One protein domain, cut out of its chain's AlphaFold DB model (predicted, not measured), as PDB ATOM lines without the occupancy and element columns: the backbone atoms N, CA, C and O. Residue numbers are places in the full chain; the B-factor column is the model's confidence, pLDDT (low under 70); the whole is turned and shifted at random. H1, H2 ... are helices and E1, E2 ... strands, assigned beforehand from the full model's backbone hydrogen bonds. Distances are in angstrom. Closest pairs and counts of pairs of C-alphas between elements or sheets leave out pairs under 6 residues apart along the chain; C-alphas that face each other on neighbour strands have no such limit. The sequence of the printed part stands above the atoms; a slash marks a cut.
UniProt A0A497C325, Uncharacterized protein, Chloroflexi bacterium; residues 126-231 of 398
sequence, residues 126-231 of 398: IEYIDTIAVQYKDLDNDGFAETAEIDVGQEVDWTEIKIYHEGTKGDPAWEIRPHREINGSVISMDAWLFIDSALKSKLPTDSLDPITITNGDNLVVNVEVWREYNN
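AT A GLANCE: This is residues 126 to 231 of the 398 residues of an uncharacterized protein of Chloroflexi bacterium (UniProt A0A497C325). What shape is this? Two small twisted sheets, E2-E3-E6-E5 and E1-E7-E4, are joined at one side where E1 runs on into E2, while residues 166 to 180 lead from E4 to E5; the short helix H1 sits over E3, and residues 201 to 207 stick out as a free loop. How is it made up? The 106 printed residues hold, in order, E1, E2, E3, E4, E5, E6, H1 and E7; both sheets are antiparallel and the class is mostly strand, though named elements hold 43 residues. How large is it? It is compact, with a radius of gyration of the C-alphas of 14.5 A, and flat, spanning 46 by 34 by 18 A.

HOW THE PARTS SIT: How is the larger sheet built? It runs E2 (residues 135 to 137), E3 (147 to 151), E6 (186 to 190), E5 (181 to 183), and is only just strongly twisted, with C-alphas up to 4.2 A off its best plane. E2 and E3 form a hairpin with N 137 and O 147 2.8 A apart, and E5 and E6 form another with N 188 and O 181 2.8 A apart. Between E3 and E6, N 148 and O 189 are 2.8 A apart. What is on it? H1 (residues 191 to 194) is on this sheet at a height of 7.8 A and only just over E3, on which 3 of its 4 C-alphas fall; the closest C-alphas of H1 and E3, Ala 191 and Ala 148, are 4.8 A apart. H1 is too short for any O i to N i+4 pair; its one O i to N i+3 pair is within hydrogen-bond range. How is the other sheet built? E7 (residues 222 to 231) is the inner strand between E1 (126 to 133) and E4 (161 to 165), and this sheet is strongly twisted. N 227 and O 127 are 2.8 A apart, as are N 162 and O 226. How do the sheets meet? E1 runs on into E2 at 58 degrees. The closest C-alphas of E1 and E3, Ile 132 and Ile 150, are 6.8 A apart, while E4 and E6 are apart.

IN THESE COORDINATES: Where does the first strand begin? C-alpha 126 is at (-53.556, 24.125, 26.379), and E1 is 20.8 A long. Which strand is longest? E7 is 27.2 A long and ends at C-alpha 231, (-61.753, 22.340, 25.024). How long are the others? E4 measures 13.7 A, E6 13.4 A, E3 13.1 A, E5 6.6 A, E2 6.5 A and H1 5.6 A.

THE WHOLE: How far does it reach? The two C-alphas farthest apart, those of Ser 207 and Asn 231, are 46.0 A apart. Which links are long? E4 to E5 has 15 residues, of which 175 to 176 pair antiparallel with 163 to 164 of E4, and H1 to E7 has 27. Is anything missing or uncertain? The printed part has no cut, its mean pLDDT is 94.3, and no printed residue is under 70.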
ATOM      1  N   ILE A 126     -54.917  23.730  26.744       96.06
ATOM      2  CA  ILE A 126     -53.556  24.125  26.379       96.06
ATOM      3  C   ILE A 126     -52.815  22.852  25.999       96.06
ATOM      4  O   ILE A 126     -52.796  21.896  26.775       96.06
ATOM      5  N   GLU A 127     -52.224  22.842  24.816       96.12
ATOM      6  CA  GLU A 127     -51.499  21.706  24.261       96.12
ATOM      7  C   GLU A 127     -50.151  22.183  23.723       96.12
ATOM      8  O   GLU A 127     -50.070  23.179  23.009       96.12
ATOM      9  N   TYR A 128     -49.083  21.493  24.111       97.12
ATOM     10  CA  TYR A 128     -47.750  21.739  23.573       97.12
ATOM     11  C   TYR A 128     -47.651  21.090  22.197       97.12
ATOM     12  O   TYR A 128     -47.951  19.901  22.077       97.12
ATOM     13  N   ILE A 129     -47.229  21.850  21.187       96.75
ATOM     14  CA  ILE A 129     -47.010  21.320  19.839       96.75
ATOM     15  C   ILE A 129     -45.548  20.905  19.705       96.75
ATOM     16  O   ILE A 129     -45.262  19.713  19.628       96.75
ATOM     17  N   ASP A 130     -44.634  21.877  19.696       97.81
ATOM     18  CA  ASP A 130     -43.205  21.613  19.542       97.81
ATOM     19  C   ASP A 130     -42.332  22.809  19.970       97.81
ATOM     20  O   ASP A 130     -42.829  23.908  20.231       97.81
ATOM     21  N   THR A 131     -41.020  22.586  20.029       98.19
ATOM     22  CA  THR A 131     -39.988  23.615  20.171       98.19
ATOM     23  C   THR A 131     -39.310  23.782  18.821       98.19
ATOM     24  O   THR A 131     -38.661  22.864  18.327       98.19
ATOM     25  N   ILE A 132     -39.468  24.959  18.225       98.31
ATOM     26  CA  ILE A 132     -39.132  25.207  16.824       98.31
ATOM     27  C   ILE A 132     -38.031  26.256  16.738       98.31
ATOM     28  O   ILE A 132     -38.059  27.262  17.452       98.31
ATOM     29  N   ALA A 133     -37.061  26.014  15.858       98.31
ATOM     30  CA  ALA A 133     -36.001  26.967  15.564       98.31
ATOM     31  C   ALA A 133     -36.551  28.158  14.766       98.31
ATOM     32  O   ALA A 133     -37.263  27.982  13.776       98.31
ATOM     33  N   VAL A 134     -36.187  29.368  15.181       98.44
ATOM     34  CA  VAL A 134     -36.586  30.614  14.520       98.44
ATOM     35  C   VAL A 134     -35.638  30.901  13.358       98.44
ATOM     36  O   VAL A 134     -34.417  30.897  13.526       98.44
ATOM     37  N   GLN A 135     -36.191  31.177  12.179       98.12
ATOM     38  CA  GLN A 135     -35.421  31.589  11.007       98.12
ATOM     39  C   GLN A 135     -35.506  33.102  10.832       98.12
ATOM     40  O   GLN A 135     -36.567  33.643  10.531       98.12
ATOM     41  N   TYR A 136     -34.380  33.788  11.004       98.00
ATOM     42  CA  TYR A 136     -34.289  35.230  10.794       98.00
ATOM     43  C   TYR A 136     -33.974  35.537   9.329       98.00
ATOM     44  O   TYR A 136     -33.027  34.982   8.766       98.00
ATOM     45  N   LYS A 137     -34.768  36.415   8.716       97.50
ATOM     46  CA  LYS A 137     -34.620  36.863   7.332       97.50
ATOM     47  C   LYS A 137     -34.406  38.367   7.281       97.50
ATOM     48  O   LYS A 137     -35.224  39.133   7.785       97.50
ATOM     49  N   ASP A 138     -33.312  38.724   6.629       96.25
ATOM     50  CA  ASP A 138     -33.006  40.060   6.134       96.25
ATOM     51  C   ASP A 138     -33.592  40.163   4.719       96.25
ATOM     52  O   ASP A 138     -33.231  39.386   3.826       96.25
ATOM     53  N   LEU A 139     -34.598  41.025   4.549       95.88
ATOM     54  CA  LEU A 139     -35.366  41.096   3.304       95.88
ATOM     55  C   LEU A 139     -34.693  41.960   2.232       95.88
ATOM     56  O   LEU A 139     -34.983  41.769   1.046       95.88
ATOM     57  N   ASP A 140     -33.816  42.888   2.613       95.81
ATOM     58  CA  ASP A 140     -33.176  43.836   1.696       95.81
ATOM     59  C   ASP A 140     -31.639  43.733   1.643       95.81
ATOM     60  O   ASP A 140     -31.012  44.321   0.756       95.81
ATOM     61  N   ASN A 141     -31.057  42.835   2.437       94.50
ATOM     62  CA  ASN A 141     -29.630  42.548   2.586       94.50
ATOM     63  C   ASN A 141     -28.819  43.716   3.167       94.50
ATOM     64  O   ASN A 141     -27.656  43.902   2.782       94.50
ATOM     65  N   ASP A 142     -29.404  44.514   4.061       91.94
ATOM     66  CA  ASP A 142     -28.699  45.597   4.752       91.94
ATOM     67  C   ASP A 142     -27.940  45.143   6.021       91.94
ATOM     68  O   ASP A 142     -27.181  45.916   6.619       91.94
ATOM     69  N   GLY A 143     -28.058  43.861   6.382       90.38
ATOM     70  CA  GLY A 143     -27.434  43.241   7.547       90.38
ATOM     71  C   GLY A 143     -28.329  43.209   8.786       90.38
ATOM     72  O   GLY A 143     -27.891  42.710   9.832       90.38
ATOM     73  N   PHE A 144     -29.557  43.718   8.705       93.25
ATOM     74  CA  PHE A 144     -30.574  43.594   9.734       93.25
ATOM     75  C   PHE A 144     -31.641  42.580   9.310       93.25
ATOM     76  O   PHE A 144     -32.195  42.631   8.229       93.25
ATOM     77  N   ALA A 145     -31.944  41.613  10.177       95.88
ATOM     78  CA  ALA A 145     -33.067  40.718   9.932       95.88
ATOM     79  C   ALA A 145     -34.349  41.337  10.494       95.88
ATOM     80  O   ALA A 145     -34.536  41.347  11.712       95.88
ATOM     81  N   GLU A 146     -35.246  41.829   9.639       95.75
ATOM     82  CA  GLU A 146     -36.529  42.398  10.075       95.75
ATOM     83  C   GLU A 146     -37.524  41.317  10.481       95.75
ATOM     84  O   GLU A 146     -38.375  41.546  11.343       95.75
ATOM     85  N   THR A 147     -37.460  40.156   9.824       97.44
ATOM     86  CA  THR A 147     -38.513  39.139   9.885       97.44
ATOM     87  C   THR A 147     -38.002  37.866  10.542       97.44
ATOM     88  O   THR A 147     -36.927  37.368  10.218       97.44
ATOM     89  N   ALA A 148     -38.795  37.322  11.456       98.19
ATOM     90  CA  ALA A 148     -38.626  36.005  12.044       98.19
ATOM     91  C   ALA A 148     -39.728  35.076  11.520       98.19
ATOM     92  O   ALA A 148     -40.912  35.408  11.599       98.19
ATOM     93  N   GLU A 149     -39.339  33.918  10.997       98.00
ATOM     94  CA  GLU A 149     -40.245  32.876  10.522       98.00
ATOM     95  C   GLU A 149     -40.147  31.623  11.390       98.00
ATOM     96  O   GLU A 149     -39.057  31.179  11.766       98.00
ATOM     97  N   ILE A 150     -41.307  31.043  11.690       98.00
ATOM     98  CA  ILE A 150     -41.455  29.802  12.449       98.00
ATOM     99  C   ILE A 150     -42.311  28.855  11.613       98.00
ATOM    100  O   ILE A 150     -43.484  29.137  11.375       98.00
ATOM    101  N   ASP A 151     -41.735  27.738  11.172       97.62
ATOM    102  CA  ASP A 151     -42.461  26.701  10.433       97.62
ATOM    103  C   ASP A 151     -42.919  25.595  11.385       97.62
ATOM    104  O   ASP A 151     -42.106  24.830  11.902       97.62
ATOM    105  N   VAL A 152     -44.232  25.513  11.612       96.44
ATOM    106  CA  VAL A 152     -44.851  24.510  12.491       96.44
ATOM    107  C   VAL A 152     -44.902  23.121  11.837       96.44
ATOM    108  O   VAL A 152     -45.160  22.124  12.508       96.44
ATOM    109  N   GLY A 153     -44.660  23.019  10.526       96.00
ATOM    110  CA  GLY A 153     -44.677  21.757   9.779       96.00
ATOM    111  C   GLY A 153     -46.071  21.152   9.551       96.00
ATOM    112  O   GLY A 153     -46.194  20.130   8.876       96.00
ATOM    113  N   GLN A 154     -47.129  21.776  10.073       93.62
ATOM    114  CA  GLN A 154     -48.528  21.412   9.848       93.62
ATOM    115  C   GLN A 154     -49.403  22.663   9.759       93.62
ATOM    116  O   GLN A 154     -49.042  23.715  10.285       93.62
ATOM    117  N   GLU A 155     -50.546  22.552   9.081       90.44
ATOM    118  CA  GLU A 155     -51.541  23.624   9.049       90.44
ATOM    119  C   GLU A 155     -52.084  23.859  10.459       90.44
ATOM    120  O   GLU A 155     -52.417  22.914  11.181       90.44
ATOM    121  N   VAL A 156     -52.148  25.126  10.851       87.12
ATOM    122  CA  VAL A 156     -52.558  25.525  12.190       87.12
ATOM    123  C   VAL A 156     -53.727  26.495  12.148       87.12
ATOM    124  O   VAL A 156     -53.792  27.376  11.292       87.12
ATOM    125  N   ASP A 157     -54.636  26.367  13.116       90.31
ATOM    126  CA  ASP A 157     -55.633  27.406  13.356       90.31
ATOM    127  C   ASP A 157     -54.945  28.598  14.021       90.31
ATOM    128  O   ASP A 157     -54.575  28.572  15.198       90.31
ATOM    129  N   TRP A 158     -54.765  29.658  13.242       87.62
ATOM    130  CA  TRP A 158     -54.104  30.881  13.672       87.62
ATOM    131  C   TRP A 158     -54.776  31.547  14.881       87.62
ATOM    132  O   TRP A 158     -54.125  32.316  15.590       87.62
ATOM    133  N   THR A 159     -56.056  31.257  15.134       90.44
ATOM    134  CA  THR A 159     -56.780  31.772  16.301       90.44
ATOM    135  C   THR A 159     -56.380  31.074  17.601       90.44
ATOM    136  O   THR A 159     -56.530  31.658  18.676       90.44
ATOM    137  N   GLU A 160     -55.832  29.858  17.508       93.56
ATOM    138  CA  GLU A 160     -55.489  28.999  18.644       93.56
ATOM    139  C   GLU A 160     -53.974  28.907  18.887       93.56
ATOM    140  O   GLU A 160     -53.553  28.544  19.984       93.56
ATOM    141  N   ILE A 161     -53.126  29.235  17.907       95.50
ATOM    142  CA  ILE A 161     -51.669  29.162  18.088       95.50
ATOM    143  C   ILE A 161     -51.120  30.339  18.879       95.50
ATOM    144  O   ILE A 161     -51.452  31.503  18.648       95.50
ATOM    145  N   LYS A 162     -50.207  30.006  19.788       96.44
ATOM    146  CA  LYS A 162     -49.490  30.919  20.664       96.44
ATOM    147  C   LYS A 162     -48.007  30.562  20.686       96.44
ATOM    148  O   LYS A 162     -47.648  29.392  20.823       96.44
ATOM    149  N   ILE A 163     -47.154  31.575  20.571       97.38
ATOM    150  CA  ILE A 163     -45.696  31.419  20.569       97.38
ATOM    151  C   ILE A 163     -45.143  31.958  21.883       97.38
ATOM    152  O   ILE A 163     -45.513  33.045  22.330       97.38
ATOM    153  N   TYR A 164     -44.244  31.204  22.503       97.44
ATOM    154  CA  TYR A 164     -43.647  31.533  23.789       97.44
ATOM    155  C   TYR A 164     -42.129  31.396  23.742       97.44
ATOM    156  O   TYR A 164     -41.576  30.598  22.986       97.44
ATOM    157  N   HIS A 165     -41.435  32.138  24.605       96.88
ATOM    158  CA  HIS A 165     -40.006  31.904  24.815       96.88
ATOM    159  C   HIS A 165     -39.744  30.487  25.360       96.88
ATOM    160  O   HIS A 165     -40.516  29.974  26.177       96.88
ATOM    161  N   GLU A 166     -38.622  29.885  24.961       96.94
ATOM    162  CA  GLU A 166     -38.204  28.551  25.412       96.94
ATOM    163  C   GLU A 166     -38.124  28.441  26.950       96.94
ATOM    164  O   GLU A 166     -37.638  29.340  27.647       96.94
ATOM    165  N   GLY A 167     -38.623  27.331  27.500       95.00
ATOM    166  CA  GLY A 167     -38.588  27.012  28.927       95.00
ATOM    167  C   GLY A 167     -39.679  27.683  29.765       95.00
ATOM    168  O   GLY A 167     -39.655  27.579  30.998       95.00
ATOM    169  N   THR A 168     -40.633  28.379  29.140       94.50
ATOM    170  CA  THR A 168     -41.699  29.111  29.849       94.50
ATOM    171  C   THR A 168     -42.969  28.293  30.060       94.50
ATOM    172  O   THR A 168     -43.772  28.658  30.922       94.50
ATOM    173  N   LYS A 169     -43.115  27.153  29.371       94.81
ATOM    174  CA  LYS A 169     -44.225  26.202  29.533       94.81
ATOM    175  C   LYS A 169     -45.598  26.822  29.249       94.81
ATOM    176  O   LYS A 169     -46.549  26.584  29.998       94.81
ATOM    177  N   GLY A 170     -45.675  27.662  28.217       93.38
ATOM    178  CA  GLY A 170     -46.920  28.320  27.811       93.38
ATOM    179  C   GLY A 170     -47.459  29.334  28.830       93.38
ATOM    180  O   GLY A 170     -48.669  29.539  28.920       93.38
ATOM    181  N   ASP A 171     -46.593  29.936  29.654       94.06
ATOM    182  CA  ASP A 171     -46.982  31.006  30.580       94.06
ATOM    183  C   ASP A 171     -47.311  32.294  29.792       94.06
ATOM    184  O   ASP A 171     -46.401  32.875  29.194       94.06
ATOM    185  N   PRO A 172     -48.566  32.795  29.823       93.19
ATOM    186  CA  PRO A 172     -48.994  33.970  29.048       93.19
ATOM    187  C   PRO A 172     -48.188  35.248  29.310       93.19
ATOM    188  O   PRO A 172     -48.168  36.150  28.479       93.19
ATOM    189  N   ALA A 173     -47.474  35.345  30.438       91.69
ATOM    190  CA  ALA A 173     -46.572  36.471  30.703       91.69
ATOM    191  C   ALA A 173     -45.329  36.513  29.781       91.69
ATOM    192  O   ALA A 173     -44.587  37.499  29.807       91.69
ATOM    193  N   TRP A 174     -45.080  35.447  29.013       94.50
ATOM    194  CA  TRP A 174     -43.953  35.292  28.087       94.50
ATOM    195  C   TRP A 174     -44.392  34.990  26.648       94.50
ATOM    196  O   TRP A 174     -43.573  34.531  25.852       94.50
ATOM    197  N   GLU A 175     -45.666  35.224  26.326       96.06
ATOM    198  CA  GLU A 175     -46.182  35.143  24.957       96.06
ATOM    199  C   GLU A 175     -45.488  36.192  24.071       96.06
ATOM    200  O   GLU A 175     -45.411  37.373  24.428       96.06
ATOM    201  N   ILE A 176     -44.999  35.761  22.909       96.75
ATOM    202  CA  ILE A 176     -44.428  36.619  21.872       96.75
ATOM    203  C   ILE A 176     -45.570  37.024  20.938       96.75
ATOM    204  O   ILE A 176     -46.217  36.179  20.326       96.75
ATOM    205  N   ARG A 177     -45.850  38.325  20.845       95.62
ATOM    206  CA  ARG A 177     -46.973  38.894  20.081       95.62
ATOM    207  C   ARG A 177     -46.684  40.360  19.723       95.62
ATOM    208  O   ARG A 177     -45.888  40.977  20.430       95.62
ATOM    209  N   PRO A 178     -47.347  40.953  18.710       95.44
ATOM    210  CA  PRO A 178     -48.344  40.365  17.805       95.44
ATOM    211  C   PRO A 178     -47.731  39.515  16.684       95.44
ATOM    212  O   PRO A 178     -46.576  39.704  16.316       95.44
ATOM    213  N   HIS A 179     -48.528  38.612  16.112       92.31
ATOM    214  CA  HIS A 179     -48.199  37.954  14.846       92.31
ATOM    215  C   HIS A 179     -48.370  38.948  13.686       92.31
ATOM    216  O   HIS A 179     -49.279  39.783  13.733       92.31
ATOM    217  N   ARG A 180     -47.527  38.855  12.650       91.00
ATOM    218  CA  ARG A 180     -47.630  39.713  11.460       91.00
ATOM    219  C   ARG A 180     -48.451  39.049  10.362       91.00
ATOM    220  O   ARG A 180     -49.364  39.670   9.829       91.00
ATOM    221  N   GLU A 181     -48.134  37.800  10.039       93.00
ATOM    222  CA  GLU A 181     -48.768  37.043   8.958       93.00
ATOM    223  C   GLU A 181     -48.691  35.541   9.250       93.00
ATOM    224  O   GLU A 181     -47.755  35.084   9.905       93.00
ATOM    225  N   ILE A 182     -49.680  34.774   8.784       90.06
ATOM    226  CA  ILE A 182     -49.698  33.311   8.896       90.06
ATOM    227  C   ILE A 182     -50.053  32.734   7.528       90.06
ATOM    228  O   ILE A 182     -51.143  32.974   7.014       90.06
ATOM    229  N   ASN A 183     -49.124  31.967   6.958       92.62
ATOM    230  CA  ASN A 183     -49.218  31.376   5.627       92.62
ATOM    231  C   ASN A 183     -49.066  29.854   5.720       92.62
ATOM    232  O   ASN A 183     -47.959  29.315   5.682       92.62
ATOM    233  N   GLY A 184     -50.192  29.146   5.844       92.50
ATOM    234  CA  GLY A 184     -50.196  27.691   6.017       92.50
ATOM    235  C   GLY A 184     -49.584  27.288   7.361       92.50
ATOM    236  O   GLY A 184     -50.174  27.549   8.404       92.50
ATOM    237  N   SER A 185     -48.412  26.647   7.336       95.38
ATOM    238  CA  SER A 185     -47.662  26.248   8.539       95.38
ATOM    239  C   SER A 185     -46.661  27.298   9.029       95.38
ATOM    240  O   SER A 185     -46.103  27.136  10.114       95.38
ATOM    241  N   VAL A 186     -46.413  28.353   8.245       96.19
ATOM    242  CA  VAL A 186     -45.384  29.356   8.543       96.19
ATOM    243  C   VAL A 186     -46.010  30.577   9.203       96.19
ATOM    244  O   VAL A 186     -46.927  31.195   8.658       96.19
ATOM    245  N   ILE A 187     -45.482  30.940  10.369       96.31
ATOM    246  CA  ILE A 187     -45.854  32.137  11.120       96.31
ATOM    247  C   ILE A 187     -44.730  33.157  10.971       96.31
ATOM    248  O   ILE A 187     -43.590  32.885  11.355       96.31
ATOM    249  N   SER A 188     -45.063  34.333  10.445       96.94
ATOM    250  CA  SER A 188     -44.137  35.449  10.274       96.94
ATOM    251  C   SER A 188     -44.387  36.514  11.336       96.94
ATOM    252  O   SER A 188     -45.527  36.905  11.619       96.94
ATOM    253  N   MET A 189     -43.305  37.002  11.928       97.44
ATOM    254  CA  MET A 189     -43.301  37.985  13.008       97.44
ATOM    255  C   MET A 189     -42.123  38.939  12.842       97.44
ATOM    256  O   MET A 189     -41.180  38.654  12.107       97.44
ATOM    257  N   ASP A 190     -42.149  40.065  13.546       97.38
ATOM    258  CA  ASP A 190     -41.015  40.981  13.534       97.38
ATOM    259  C   ASP A 190     -39.892  40.481  14.461       97.38
ATOM    260  O   ASP A 190     -40.134  40.101  15.612       97.38
ATOM    261  N   ALA A 191     -38.648  40.498  13.984       97.06
ATOM    262  CA  ALA A 191     -37.508  39.879  14.664       97.06
ATOM    263  C   ALA A 191     -37.206  40.486  16.044       97.06
ATOM    264  O   ALA A 191     -36.776  39.785  16.960       97.06
ATOM    265  N   TRP A 192     -37.485  41.776  16.249       96.06
ATOM    266  CA  TRP A 192     -37.259  42.447  17.537       96.06
ATOM    267  C   TRP A 192     -38.139  41.911  18.676       96.06
ATOM    268  O   TRP A 192     -37.816  42.099  19.852       96.06
ATOM    269  N   LEU A 193     -39.227  41.199  18.365       97.19
ATOM    270  CA  LEU A 193     -40.043  40.517  19.372       97.19
ATOM    271  C   LEU A 193     -39.289  39.347  20.031       97.19
ATOM    272  O   LEU A 193     -39.602  38.975  21.162       97.19
ATOM    273  N   PHE A 194     -38.253  38.823  19.368       97.81
ATOM    274  CA  PHE A 194     -37.485  37.644  19.772       97.81
ATOM    275  C   PHE A 194     -36.212  37.968  20.562       97.81
ATOM    276  O   PHE A 194     -35.393  37.087  20.805       97.81
ATOM    277  N   ILE A 195     -36.035  39.210  21.013       97.19
ATOM    278  CA  ILE A 195     -34.936  39.560  21.924       97.19
ATOM    279  C   ILE A 195     -35.014  38.705  23.195       97.19
ATOM    280  O   ILE A 195     -36.081  38.599  23.813       97.19
ATOM    281  N   ASP A 196     -33.875  38.159  23.633       96.00
ATOM    282  CA  ASP A 196     -33.826  37.314  24.821       96.00
ATOM    283  C   ASP A 196     -34.379  38.046  26.057       96.00
ATOM    284  O   ASP A 196     -33.911  39.090  26.527       96.00
ATOM    285  N   SER A 197     -35.401  37.415  26.626       93.25
ATOM    286  CA  SER A 197     -36.039  37.744  27.887       93.25
ATOM    287  C   SER A 197     -35.072  38.059  29.044       93.25
ATOM    288  O   SER A 197     -35.397  38.886  29.910       93.25
ATOM    289  N   ALA A 198     -33.916  37.386  29.088       92.44
ATOM    290  CA  ALA A 198     -32.893  37.548  30.111       92.44
ATOM    291  C   ALA A 198     -32.168  38.889  29.963       92.44
ATOM    292  O   ALA A 198     -31.967  39.573  30.968       92.44
ATOM    293  N   LEU A 199     -31.883  39.315  28.728       93.75
ATOM    294  CA  LEU A 199     -31.265  40.608  28.435       93.75
ATOM    295  C   LEU A 199     -32.175  41.765  28.853       93.75
ATOM    296  O   LEU A 199     -31.730  42.685  29.536       93.75
ATOM    297  N   LYS A 200     -33.482  41.662  28.570       92.56
ATOM    298  CA  LYS A 200     -34.479  42.667  28.993       92.56
ATOM    299  C   LYS A 200     -34.603  42.800  30.517       92.56
ATOM    300  O   LYS A 200     -35.124  43.797  31.012       92.56
ATOM    301  N   SER A 201     -34.162  41.793  31.273       90.81
ATOM    302  CA  SER A 201     -34.289  41.736  32.736       90.81
ATOM    303  C   SER A 201     -32.944  41.824  33.471       90.81
ATOM    304  O   SER A 201     -32.893  41.465  34.650       90.81
ATOM    305  N   LYS A 202     -31.868  42.274  32.804       89.94
ATOM    306  CA  LYS A 202     -30.539  42.455  33.414       89.94
ATOM    307  C   LYS A 202     -30.588  43.392  34.616       89.94
ATOM    308  O   LYS A 202     -31.217  44.446  34.541       89.94
ATOM    309  N   LEU A 203     -29.920  42.991  35.699       86.12
ATOM    310  CA  LEU A 203     -29.822  43.746  36.950       86.12
ATOM    311  C   LEU A 203     -28.919  44.984  36.790       86.12
ATOM    312  O   LEU A 203     -28.038  44.977  35.936       86.12
ATOM    313  N   PRO A 204     -29.060  46.011  37.655       76.31
ATOM    314  CA  PRO A 204     -28.277  47.252  37.566       76.31
ATOM    315  C   PRO A 204     -26.769  47.085  37.789       76.31
ATOM    316  O   PRO A 204     -26.025  48.053  37.676       76.31
ATOM    317  N   THR A 205     -26.313  45.898  38.200       78.75
ATOM    318  CA  THR A 205     -24.880  45.595  38.315       78.75
ATOM    319  C   THR A 205     -24.183  45.617  36.959       78.75
ATOM    320  O   THR A 205     -22.971  45.811  36.912       78.75
ATOM    321  N   ASP A 206     -24.953  45.441  35.887       74.56
ATOM    322  CA  ASP A 206     -24.504  45.550  34.510       74.56
ATOM    323  C   ASP A 206     -24.906  46.919  33.945       74.56
ATOM    324  O   ASP A 206     -25.870  47.540  34.405       74.56
ATOM    325  N   SER A 207     -24.192  47.397  32.924       79.38
ATOM    326  CA  SER A 207     -24.646  48.564  32.174       79.38
ATOM    327  C   SER A 207     -26.010  48.268  31.536       79.38
ATOM    328  O   SER A 207     -26.213  47.233  30.895       79.38
ATOM    329  N   LEU A 208     -26.969  49.180  31.722       83.81
ATOM    330  CA  LEU A 208     -28.291  49.133  31.084       83.81
ATOM    331  C   LEU A 208     -28.206  49.658  29.645       83.81
ATOM    332  O   LEU A 208     -28.981  50.525  29.237       83.81
ATOM    333  N   ASP A 209     -27.222  49.159  28.902       88.94
ATOM    334  CA  ASP A 209     -26.997  49.561  27.524       88.94
ATOM    335  C   ASP A 209     -28.125  49.029  26.627       88.94
ATOM    336  O   ASP A 209     -28.643  47.929  26.861       88.94
ATOM    337  N   PRO A 210     -28.511  49.787  25.587       91.62
ATOM    338  CA  PRO A 210     -29.429  49.306  24.568       91.62
ATOM    339  C   PRO A 210     -28.991  47.969  23.962       91.62
ATOM    340  O   PRO A 210     -27.806  47.734  23.719       91.62
ATOM    341  N   ILE A 211     -29.955  47.099  23.666       94.00
ATOM    342  CA  ILE A 211     -29.680  45.780  23.094       94.00
ATOM    343  C   ILE A 211     -29.422  45.926  21.589       94.00
ATOM    344  O   ILE A 211     -30.307  46.328  20.837       94.00
ATOM    345  N   THR A 212     -28.222  45.583  21.127       93.75
ATOM    346  CA  THR A 212     -27.893  45.597  19.694       93.75
ATOM    347  C   THR A 212     -28.396  44.326  19.011       93.75
ATOM    348  O   THR A 212     -27.858  43.248  19.244       93.75
ATOM    349  N   ILE A 213     -29.398  44.429  18.144       93.75
ATOM    350  CA  ILE A 213     -30.036  43.248  17.521       93.75
ATOM    351  C   ILE A 213     -29.298  42.700  16.298       93.75
ATOM    352  O   ILE A 213     -29.600  41.598  15.859       93.75
ATOM    353  N   THR A 214     -28.315  43.431  15.761       92.19
ATOM    354  CA  THR A 214     -27.425  42.896  14.713       92.19
ATOM    355  C   THR A 214     -26.501  41.803  15.249       92.19
ATOM    356  O   THR A 214     -25.927  41.042  14.475       92.19
ATOM    357  N   ASN A 215     -26.368  41.686  16.576       93.25
ATOM    358  CA  ASN A 215     -25.768  40.518  17.196       93.25
ATOM    359  C   ASN A 215     -26.832  39.424  17.377       93.25
ATOM    360  O   ASN A 215     -27.666  39.520  18.280       93.25
ATOM    361  N   GLY A 216     -26.761  38.373  16.555       92.44
ATOM    362  CA  GLY A 216     -27.673  37.226  16.618       92.44
ATOM    363  C   GLY A 216     -27.717  36.528  17.982       92.44
ATOM    364  O   GLY A 216     -28.758  35.984  18.336       92.44
ATOM    365  N   ASP A 217     -26.659  36.629  18.798       95.44
ATOM    366  CA  ASP A 217     -26.628  36.069  20.161       95.44
ATOM    367  C   ASP A 217     -27.636  36.739  21.114       95.44
ATOM    368  O   ASP A 217     -27.929  36.213  22.187       95.44
ATOM    369  N   ASN A 218     -28.161  37.916  20.751       96.25
ATOM    370  CA  ASN A 218     -29.165  38.627  21.539       96.25
ATOM    371  C   ASN A 218     -30.610  38.201  21.225       96.25
ATOM    372  O   ASN A 218     -31.537  38.632  21.922       96.25
ATOM    373  N   LEU A 219     -30.812  37.393  20.183       97.25
ATOM    374  CA  LEU A 219     -32.113  36.891  19.754       97.25
ATOM    375  C   LEU A 219     -32.279  35.426  20.174       97.25
ATOM    376  O   LEU A 219     -31.310  34.676  20.284       97.25
ATOM    377  N   VAL A 220     -33.516  34.998  20.427       97.62
ATOM    378  CA  VAL A 220     -33.777  33.599  20.782       97.62
ATOM    379  C   VAL A 220     -33.626  32.693  19.562       97.62
ATOM    380  O   VAL A 220     -34.079  33.018  18.469       97.62
ATOM    381  N   VAL A 221     -32.995  31.535  19.746       98.06
ATOM    382  CA  VAL A 221     -32.801  30.561  18.658       98.06
ATOM    383  C   VAL A 221     -34.014  29.645  18.514       98.06
ATOM    384  O   VAL A 221     -34.388  29.310  17.395       98.06
ATOM    385  N   ASN A 222     -34.656  29.280  19.628       98.19
ATOM    386  CA  ASN A 222     -35.853  28.445  19.632       98.19
ATOM    387  C   ASN A 222     -37.007  29.121  20.373       98.19
ATOM    388  O   ASN A 222     -36.811  29.933  21.285       98.19
ATOM    389  N   VAL A 223     -38.220  28.719  20.008       98.31
ATOM    390  CA  VAL A 223     -39.464  29.096  20.679       98.31
ATOM    391  C   VAL A 223     -40.342  27.880  20.910       98.31
ATOM    392  O   VAL A 223     -40.294  26.915  20.154       98.31
ATOM    393  N   GLU A 224     -41.165  27.935  21.952       98.25
ATOM    394  CA  GLU A 224     -42.199  26.932  22.186       98.25
ATOM    395  C   GLU A 224     -43.489  27.354  21.478       98.25
ATOM    396  O   GLU A 224     -43.999  28.457  21.700       98.25
ATOM    397  N   VAL A 225     -44.047  26.455  20.672       97.69
ATOM    398  CA  VAL A 225     -45.345  26.634  20.024       97.69
ATOM    399  C   VAL A 225     -46.389  25.837  20.791       97.69
ATOM    400  O   VAL A 225     -46.259  24.629  21.006       97.69
ATOM    401  N   TRP A 226     -47.442  26.525  21.211       97.69
ATOM    402  CA  TRP A 226     -48.547  25.949  21.959       97.69
ATOM    403  C   TRP A 226     -49.865  26.250  21.257       97.69
ATOM    404  O   TRP A 226     -50.030  27.287  20.615       97.69
ATOM    405  N   ARG A 227     -50.828  25.353  21.435       96.19
ATOM    406  CA  ARG A 227     -52.216  25.535  21.037       96.19
ATOM    407  C   ARG A 227     -53.056  25.843  22.265       96.19
ATOM    408  O   ARG A 227     -53.107  25.055  23.208       96.19
ATOM    409  N   GLU A 228     -53.738  26.971  22.239       96.06
ATOM    410  CA  GLU A 228     -54.702  27.397  23.238       96.06
ATOM    411  C   GLU A 228     -56.097  27.406  22.611       96.06
ATOM    412  O   GLU A 228     -56.395  28.210  21.736       96.06
ATOM    413  N   TYR A 229     -56.959  26.491  23.050       96.19
ATOM    414  CA  TYR A 229     -58.245  26.236  22.401       96.19
ATOM    415  C   TYR A 229     -59.376  26.099  23.415       96.19
ATOM    416  O   TYR A 229     -59.172  25.859  24.609       96.19
ATOM    417  N   ASN A 230     -60.613  26.233  22.939       96.75
ATOM    418  CA  ASN A 230     -61.779  25.958  23.765       96.75
ATOM    419  C   ASN A 230     -62.062  24.449  23.791       96.75
ATOM    420  O   ASN A 230     -62.718  23.910  22.898       96.75
ATOM    421  N   ASN A 231     -61.576  23.770  24.830       95.81
ATOM    422  CA  ASN A 231     -61.753  22.340  25.024       95.81
ATOM    423  C   ASN A 231     -63.225  22.020  25.339       95.81
ATOM    424  O   ASN A 231     -63.739  22.327  26.423       95.81
TER     425      ASN A 231